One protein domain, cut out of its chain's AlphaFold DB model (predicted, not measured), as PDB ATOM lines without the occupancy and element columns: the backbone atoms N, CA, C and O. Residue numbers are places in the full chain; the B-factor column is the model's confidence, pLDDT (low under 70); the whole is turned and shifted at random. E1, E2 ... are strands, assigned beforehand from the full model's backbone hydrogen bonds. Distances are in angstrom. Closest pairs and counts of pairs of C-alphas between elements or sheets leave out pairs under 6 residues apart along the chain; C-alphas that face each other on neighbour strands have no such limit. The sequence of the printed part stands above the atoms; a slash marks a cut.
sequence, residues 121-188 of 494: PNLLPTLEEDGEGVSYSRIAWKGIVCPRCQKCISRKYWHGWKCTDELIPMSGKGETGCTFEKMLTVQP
ATOM      1  N   PRO A 121     185.493 128.476 135.565       75.62
ATOM      2  CA  PRO A 121     185.881 127.105 135.841       75.62
ATOM      3  C   PRO A 121     184.863 126.168 135.188       75.62
ATOM      4  O   PRO A 121     183.648 126.343 135.339       75.62
ATOM      5  N   ASN A 122     185.348 125.164 134.460       74.44
ATOM      6  CA  ASN A 122     184.475 124.125 133.932       74.44
ATOM      7  C   ASN A 122     184.127 123.138 135.051       74.44
ATOM      8  O   ASN A 122     184.783 122.118 135.220       74.44
ATOM      9  N   LEU A 123     183.088 123.460 135.819       74.94
ATOM     10  CA  LEU A 123     182.597 122.626 136.920       74.94
ATOM     11  C   LEU A 123     181.660 121.505 136.449       74.94
ATOM     12  O   LEU A 123     181.173 120.729 137.262       74.94
ATOM     13  N   LEU A 124     181.344 121.425 135.152       76.44
ATOM     14  CA  LEU A 124     180.418 120.408 134.653       76.44
ATOM     15  C   LEU A 124     180.921 118.970 134.861       76.44
ATOM     16  O   LEU A 124     180.104 118.161 135.292       76.44
ATOM     17  N   PRO A 125     182.206 118.641 134.618       76.50
ATOM     18  CA  PRO A 125     182.718 117.290 134.839       76.50
ATOM     19  C   PRO A 125     182.710 116.887 136.317       76.50
ATOM     20  O   PRO A 125     182.403 115.747 136.634       76.50
ATOM     21  N   THR A 126     182.962 117.827 137.235       72.88
ATOM     22  CA  THR A 126     182.998 117.538 138.683       72.88
ATOM     23  C   THR A 126     181.613 117.242 139.264       72.88
ATOM     24  O   THR A 126     181.490 116.773 140.387       72.88
ATOM     25  N   LEU A 127     180.541 117.570 138.532       71.31
ATOM     26  CA  LEU A 127     179.162 117.253 138.917       71.31
ATOM     27  C   LEU A 127     178.723 115.856 138.456       71.31
ATOM     28  O   LEU A 127     177.643 115.412 138.840       71.31
ATOM     29  N   GLU A 128     179.528 115.207 137.614       64.56
ATOM     30  CA  GLU A 128     179.313 113.848 137.107       64.56
ATOM     31  C   GLU A 128     180.171 112.814 137.846       64.56
ATOM     32  O   GLU A 128     180.106 111.636 137.518       64.56
ATOM     33  N   GLU A 129     180.961 113.238 138.838       61.50
ATOM     34  CA  GLU A 129     181.695 112.322 139.708       61.50
ATOM     35  C   GLU A 129     180.714 111.445 140.499       61.50
ATOM     36  O   GLU A 129     179.760 111.939 141.112       61.50
ATOM     37  N   ASP A 130     180.949 110.132 140.469       52.47
ATOM     38  CA  ASP A 130     180.115 109.132 141.129       52.47
ATOM     39  C   ASP A 130     180.133 109.337 142.653       52.47
ATOM     40  O   ASP A 130     181.097 109.008 143.346       52.47
ATOM     41  N   GLY A 131     179.045 109.887 143.194       58.59
ATOM     42  CA  GLY A 131     178.847 110.061 144.630       58.59
ATOM     43  C   GLY A 131     177.386 110.342 144.978       58.59
ATOM     44  O   GLY A 131     176.729 111.172 144.343       58.59
ATOM     45  N   GLU A 132     176.855 109.659 145.999       60.56
ATOM     46  CA  GLU A 132     175.498 109.921 146.494       60.56
ATOM     47  C   GLU A 132     175.349 111.401 146.895       60.56
ATOM     48  O   GLU A 132     176.108 111.927 147.707       60.56
ATOM     49  N   GLY A 133     174.344 112.089 146.345       63.34
ATOM     50  CA  GLY A 133     173.951 113.429 146.793       63.34
ATOM     51  C   GLY A 133     174.699 114.618 146.179       63.34
ATOM     52  O   GLY A 133     174.275 115.751 146.412       63.34
ATOM     53  N   VAL A 134     175.712 114.412 145.323       74.31
ATOM     54  CA  VAL A 134     176.402 115.520 144.616       74.31
ATOM     55  C   VAL A 134     175.410 116.373 143.817       74.31
ATOM     56  O   VAL A 134     175.479 117.603 143.855       74.31
ATOM     57  N   SER A 135     174.410 115.736 143.196       78.12
ATOM     58  CA  SER A 135     173.337 116.395 142.429       78.12
ATOM     59  C   SER A 135     172.472 117.369 143.242       78.12
ATOM     60  O   SER A 135     171.819 118.235 142.661       78.12
ATOM     61  N   TYR A 136     172.480 117.256 144.573       86.06
ATOM     62  CA  TYR A 136     171.685 118.075 145.492       86.06
ATOM     63  C   TYR A 136     172.536 119.009 146.360       86.06
ATOM     64  O   TYR A 136     172.011 119.677 147.253       86.06
ATOM     65  N   SER A 137     173.843 119.060 146.109       86.25
ATOM     66  CA  SER A 137     174.790 119.878 146.862       86.25
ATOM     67  C   SER A 137     174.694 121.368 146.525       86.25
ATOM     68  O   SER A 137     174.125 121.783 145.503       86.25
ATOM     69  N   ARG A 138     175.338 122.208 147.343       86.50
ATOM     70  CA  ARG A 138     175.401 123.663 147.142       86.50
ATOM     71  C   ARG A 138     175.972 124.051 145.779       86.50
ATOM     72  O   ARG A 138     175.582 125.086 145.229       86.50
ATOM     73  N   ILE A 139     176.902 123.260 145.243       83.94
ATOM     74  CA  ILE A 139     177.524 123.526 143.942       83.94
ATOM     75  C   ILE A 139     176.568 123.210 142.783       83.94
ATOM     76  O   ILE A 139     176.515 123.981 141.824       83.94
ATOM     77  N   ALA A 140     175.726 122.178 142.910       82.81
ATOM     78  CA  ALA A 140     174.842 121.703 141.844       82.81
ATOM     79  C   ALA A 140     173.688 122.657 141.486       82.81
ATOM     80  O   ALA A 140     173.131 122.563 140.393       82.81
ATOM     81  N   TRP A 141     173.349 123.623 142.352       85.69
ATOM     82  CA  TRP A 141     172.363 124.667 142.025       85.69
ATOM     83  C   TRP A 141     172.944 126.026 141.633       85.69
ATOM     84  O   TRP A 141     172.186 126.988 141.447       85.69
ATOM     85  N   LYS A 142     174.269 126.137 141.471       86.12
ATOM     86  CA  LYS A 142     174.890 127.344 140.908       86.12
ATOM     87  C   LYS A 142     174.610 127.468 139.406       86.12
ATOM     88  O   LYS A 142     174.191 126.529 138.731       86.12
ATOM     89  N   GLY A 143     174.791 128.679 138.884       88.50
ATOM     90  CA  GLY A 143     174.799 128.899 137.441       88.50
ATOM     91  C   GLY A 143     176.079 128.365 136.796       88.50
ATOM     92  O   GLY A 143     177.089 128.191 137.474       88.50
ATOM     93  N   ILE A 144     176.024 128.139 135.489       88.44
ATOM     94  CA  ILE A 144     177.158 127.730 134.652       88.44
ATOM     95  C   ILE A 144     177.364 128.748 133.529       88.44
ATOM     96  O   ILE A 144     176.467 129.535 133.230       88.44
ATOM     97  N   VAL A 145     178.515 128.712 132.867       88.88
ATOM     98  CA  VAL A 145     178.720 129.433 131.605       88.88
ATOM     99  C   VAL A 145     178.485 128.465 130.452       88.88
ATOM    100  O   VAL A 145     179.017 127.358 130.441       88.88
ATOM    101  N   CYS A 146     177.653 128.861 129.490       88.81
ATOM    102  CA  CYS A 146     177.373 128.052 128.312       88.81
ATOM    103  C   CYS A 146     178.662 127.819 127.507       88.81
ATOM    104  O   CYS A 146     179.232 128.798 127.025       88.81
ATOM    105  N   PRO A 147     179.080 126.572 127.237       87.06
ATOM    106  CA  PRO A 147     180.291 126.324 126.458       87.06
ATOM    107  C   PRO A 147     180.144 126.743 124.987       87.06
ATOM    108  O   PRO A 147     181.141 126.978 124.315       87.06
ATOM    109  N   ARG A 148     178.904 126.866 124.482       89.06
ATOM    110  CA  ARG A 148     178.629 127.252 123.089       89.06
ATOM    111  C   ARG A 148     178.586 128.764 122.891       89.06
ATOM    112  O   ARG A 148     179.274 129.283 122.026       89.06
ATOM    113  N   CYS A 149     177.774 129.474 123.676       89.19
ATOM    114  CA  CYS A 149     177.531 130.910 123.476       89.19
ATOM    115  C   CYS A 149     178.092 131.807 124.588       89.19
ATOM    116  O   CYS A 149     177.891 133.017 124.543       89.19
ATOM    117  N   GLN A 150     178.748 131.232 125.602       86.06
ATOM    118  CA  GLN A 150     179.386 131.948 126.715       86.06
ATOM    119  C   GLN A 150     178.432 132.795 127.585       86.06
ATOM    120  O   GLN A 150     178.875 133.581 128.419       86.06
ATOM    121  N   LYS A 151     177.109 132.612 127.446       86.69
ATOM    122  CA  LYS A 151     176.105 133.207 128.343       86.69
ATOM    123  C   LYS A 151     176.136 132.525 129.712       86.69
ATOM    124  O   LYS A 151     176.265 131.304 129.793       86.69
ATOM    125  N   CYS A 152     175.944 133.297 130.780       87.19
ATOM    126  CA  CYS A 152     175.687 132.747 132.110       87.19
ATOM    127  C   CYS A 152     174.271 132.159 132.160       87.19
ATOM    128  O   CYS A 152     173.293 132.861 131.912       87.19
ATOM    129  N   ILE A 153     174.160 130.878 132.502       88.94
ATOM    130  CA  ILE A 153     172.906 130.135 132.601       88.94
ATOM    131  C   ILE A 153     172.652 129.817 134.071       88.94
ATOM    132  O   ILE A 153     173.481 129.200 134.735       88.94
ATOM    133  N   SER A 154     171.488 130.192 134.590       90.06
ATOM    134  CA  SER A 154     171.081 129.807 135.947       90.06
ATOM    135  C   SER A 154     170.583 128.360 135.997       90.06
ATOM    136  O   SER A 154     169.973 127.882 135.042       90.06
ATOM    137  N   ARG A 155     170.781 127.665 137.130       90.31
ATOM    138  CA  ARG A 155     170.099 126.386 137.400       90.31
ATOM    139  C   ARG A 155     168.608 126.661 137.568       90.31
ATOM    140  O   ARG A 155     168.169 126.931 138.682       90.31
ATOM    141  N   LYS A 156     167.853 126.665 136.469       92.00
ATOM    142  CA  LYS A 156     166.399 126.876 136.478       92.00
ATOM    143  C   LYS A 156     165.637 125.560 136.616       92.00
ATOM    144  O   LYS A 156     164.615 125.528 137.283       92.00
ATOM    145  N   TYR A 157     166.126 124.485 136.011       92.06
ATOM    146  CA  TYR A 157     165.426 123.206 135.947       92.06
ATOM    147  C   TYR A 157     165.945 122.261 137.026       92.06
ATOM    148  O   TYR A 157     167.140 122.269 137.331       92.06
ATOM    149  N   TRP A 158     165.058 121.446 137.599       91.88
ATOM    150  CA  TRP A 158     165.419 120.472 138.633       91.88
ATOM    151  C   TRP A 158     166.582 119.578 138.214       91.88
ATOM    152  O   TRP A 158     167.557 119.458 138.949       91.88
ATOM    153  N   HIS A 159     166.513 119.045 136.992       89.19
ATOM    154  CA  HIS A 159     167.493 118.118 136.432       89.19
ATOM    155  C   HIS A 159     168.724 118.802 135.828       89.19
ATOM    156  O   HIS A 159     169.752 118.153 135.664       89.19
ATOM    157  N   GLY A 160     168.691 120.103 135.515       90.75
ATOM    158  CA  GLY A 160     169.747 120.659 134.671       90.75
ATOM    159  C   GLY A 160     169.710 122.146 134.360       90.75
ATOM    160  O   GLY A 160     169.018 122.962 134.978       90.75
ATOM    161  N   TRP A 161     170.483 122.478 133.334       92.00
ATOM    162  CA  TRP A 161     170.578 123.796 132.727       92.00
ATOM    163  C   TRP A 161     170.150 123.715 131.266       92.00
ATOM    164  O   TRP A 161     170.601 122.840 130.530       92.00
ATOM    165  N   LYS A 162     169.343 124.683 130.832       92.06
ATOM    166  CA  LYS A 162     169.088 124.961 129.416       92.06
ATOM    167  C   LYS A 162     169.517 126.391 129.126       92.06
ATOM    168  O   LYS A 162     169.192 127.289 129.901       92.06
ATOM    169  N   CYS A 163     170.267 126.602 128.047       90.00
ATOM    170  CA  CYS A 163     170.770 127.928 127.692       90.00
ATOM    171  C   CYS A 163     169.661 128.879 127.239       90.00
ATOM    172  O   CYS A 163     169.738 130.078 127.507       90.00
ATOM    173  N   THR A 164     168.661 128.344 126.545       85.19
ATOM    174  CA  THR A 164     167.467 129.080 126.138       85.19
ATOM    175  C   THR A 164     166.290 128.560 126.945       85.19
ATOM    176  O   THR A 164     166.140 127.358 127.159       85.19
ATOM    177  N   ASP A 165     165.492 129.492 127.442       74.75
ATOM    178  CA  ASP A 165     164.316 129.216 128.247       74.75
ATOM    179  C   ASP A 165     163.088 129.352 127.357       74.75
ATOM    180  O   ASP A 165     162.777 130.448 126.899       74.75
ATOM    181  N   GLU A 166     162.406 128.241 127.098       64.94
ATOM    182  CA  GLU A 166     161.237 128.186 126.209       64.94
ATOM    183  C   GLU A 166     160.072 129.069 126.707       64.94
ATOM    184  O   GLU A 166     159.192 129.421 125.930       64.94
ATOM    185  N   LEU A 167     160.079 129.464 127.989       60.16
ATOM    186  CA  LEU A 167     159.044 130.297 128.614       60.16
ATOM    187  C   LEU A 167     159.361 131.803 128.619       60.16
ATOM    188  O   LEU A 167     158.534 132.593 129.074       60.16
ATOM    189  N   ILE A 168     160.546 132.222 128.162       57.53
ATOM    190  CA  ILE A 168     160.895 133.644 128.032       57.53
ATOM    191  C   ILE A 168     160.820 134.001 126.543       57.53
ATOM    192  O   ILE A 168     161.601 133.454 125.762       57.53
ATOM    193  N   PRO A 169     159.929 134.920 126.122       50.72
ATOM    194  CA  PRO A 169     159.877 135.353 124.733       50.72
ATOM    195  C   PRO A 169     161.243 135.897 124.314       50.72
ATOM    196  O   PRO A 169     161.785 136.790 124.970       50.72
ATOM    197  N   MET A 170     161.807 135.364 123.227       52.25
ATOM    198  CA  MET A 170     163.035 135.905 122.651       52.25
ATOM    199  C   MET A 170     162.770 137.349 122.217       52.25
ATOM    200  O   MET A 170     162.074 137.609 121.236       52.25
ATOM    201  N   SER A 171     163.315 138.306 122.959       48.22
ATOM    202  CA  SER A 171     163.308 139.719 122.601       48.22
ATOM    203  C   SER A 171     164.341 139.971 121.500       48.22
ATOM    204  O   SER A 171     165.403 140.538 121.728       48.22
ATOM    205  N   GLY A 172     164.042 139.514 120.283       50.75
ATOM    206  CA  GLY A 172     164.869 139.775 119.108       50.75
ATOM    207  C   GLY A 172     164.445 138.953 117.896       50.75
ATOM    208  O   GLY A 172     164.519 137.727 117.910       50.75
ATOM    209  N   LYS A 173     164.017 139.625 116.822       40.91
ATOM    210  CA  LYS A 173     163.811 138.993 115.512       40.91
ATOM    211  C   LYS A 173     165.161 138.479 114.988       40.91
ATOM    212  O   LYS A 173     166.030 139.289 114.687       40.91
ATOM    213  N   GLY A 174     165.306 137.161 114.831       51.59
ATOM    214  CA  GLY A 174     166.319 136.559 113.952       51.59
ATOM    215  C   GLY A 174     167.527 135.869 114.598       51.59
ATOM    216  O   GLY A 174     168.335 135.319 113.858       51.59
ATOM    217  N   GLU A 175     167.663 135.825 115.926       53.31
ATOM    218  CA  GLU A 175     168.685 134.976 116.562       53.31
ATOM    219  C   GLU A 175     168.106 133.586 116.850       53.31
ATOM    220  O   GLU A 175     167.220 133.431 117.690       53.31
ATOM    221  N   THR A 176     168.612 132.552 116.177       61.31
ATOM    222  CA  THR A 176     168.383 131.166 116.602       61.31
ATOM    223  C   THR A 176     168.982 130.998 117.999       61.31
ATOM    224  O   THR A 176     170.205 131.029 118.157       61.31
ATOM    225  N   GLY A 177     168.130 130.880 119.022       76.88
ATOM    226  CA  GLY A 177     168.555 130.712 120.412       76.88
ATOM    227  C   GLY A 177     169.544 129.553 120.577       76.88
ATOM    228  O   GLY A 177     169.470 128.537 119.888       76.88
ATOM    229  N   CYS A 178     170.503 129.698 121.494       88.12
ATOM    230  CA  CYS A 178     171.478 128.647 121.771       88.12
ATOM    231  C   CYS A 178     170.768 127.385 122.291       88.12
ATOM    232  O   CYS A 178     170.092 127.433 123.319       88.12
ATOM    233  N   THR A 179     170.968 126.252 121.618       91.06
ATOM    234  CA  THR A 179     170.328 124.960 121.930       91.06
ATOM    235  C   THR A 179     171.088 124.129 122.964       91.06
ATOM    236  O   THR A 179     170.823 122.944 123.130       91.06
ATOM    237  N   PHE A 180     172.093 124.706 123.628       91.50
ATOM    238  CA  PHE A 180     172.852 123.979 124.640       91.50
ATOM    239  C   PHE A 180     171.977 123.638 125.849       91.50
ATOM    240  O   PHE A 180     171.373 124.525 126.457       91.50
ATOM    241  N   GLU A 181     172.020 122.375 126.251       92.31
ATOM    242  CA  GLU A 181     171.500 121.896 127.520       92.31
ATOM    243  C   GLU A 181     172.478 120.920 128.179       92.31
ATOM    244  O   GLU A 181     173.286 120.269 127.514       92.31
ATOM    245  N   LYS A 182     172.418 120.857 129.507       88.88
ATOM    246  CA  LYS A 182     173.152 119.903 130.339       88.88
ATOM    247  C   LYS A 182     172.203 119.416 131.421       88.88
ATOM    248  O   LYS A 182     171.881 120.166 132.346       88.88
ATOM    249  N   MET A 183     171.759 118.174 131.285       87.81
ATOM    250  CA  MET A 183     170.950 117.482 132.281       87.81
ATOM    251  C   MET A 183     171.858 116.567 133.093       87.81
ATOM    252  O   MET A 183     172.715 115.892 132.531       87.81
ATOM    253  N   LEU A 184     171.705 116.602 134.410       83.81
ATOM    254  CA  LEU A 184     172.384 115.693 135.320       83.81
ATOM    255  C   LEU A 184     171.532 114.440 135.482       83.81
ATOM    256  O   LEU A 184     170.311 114.532 135.636       83.81
ATOM    257  N   THR A 185     172.189 113.287 135.513       78.50
ATOM    258  CA  THR A 185     171.562 112.054 135.980       78.50
ATOM    259  C   THR A 185     171.293 112.201 137.469       78.50
ATOM    260  O   THR A 185     172.222 112.335 138.265       78.50
ATOM    261  N   VAL A 186     170.020 112.207 137.855       75.06
ATOM    262  CA  VAL A 186     169.657 112.277 139.267       75.06
ATOM    263  C   VAL A 186     169.983 110.945 139.922       75.06
ATOM    264  O   VAL A 186     169.393 109.925 139.581       75.06
ATOM    265  N   GLN A 187     170.912 110.980 140.873       79.81
ATOM    266  CA  GLN A 187     171.204 109.863 141.761       79.81
ATOM    267  C   GLN A 187     170.334 110.009 143.014       79.81
ATOM    268  O   GLN A 187     170.568 110.938 143.798       79.81
ATOM    269  N   PRO A 188     169.312 109.154 143.207       86.25
ATOM    270  CA  PRO A 188     168.447 109.238 144.372       86.25
ATOM    271  C   PRO A 188     169.267 109.050 145.640       86.25
ATOM    272  O   PRO A 188     170.053 108.112 145.756       86.25
TER     273      PRO A 188
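This is residues 121 to 188 of the 494 residues of the protein "Fe2OG dioxygenase domain-containing protein" of Neosartorya fumigata (UniProt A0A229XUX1). This domain has little regular structure: it is an elongated body of loops, with winding residues 121 to 159 leading into a small two-stranded hairpin, E1 and E2, whose long connecting loop sticks out at one end with residues 167 to 175. The printed part has 68 residues, with no named helix and two strands, E1 then E2, antiparallel; the class is all strand, though the strands hold only 6 residues. It is only just loose, close to compact, with a radius of gyration of the C-alphas of 13.2 A, and spans 44 by 23 by 16 A.

E1, residues 160 to 162, begins at C-alpha 160 (169.747, 120.659, 134.671) and is 6.8 A long. E2, residues 181 to 183, is 6.5 A long and ends at C-alpha 183 (170.950, 117.482, 132.281).

Residues 144 to 145 pair with 152 to 153, antiparallel. E1 and E2 form a hairpin, antiparallel at 169 degrees; N 161 and O 182 are within hydrogen-bond range at 2.9 A.

The C-alphas farthest apart, of Glu 132 and Lys 173, are 44.1 A apart. The printed part has no cut. The link from E1 to E2 is long, 18 residues. pLDDT is under 70 in residues 128 to 133 and 166 to 176.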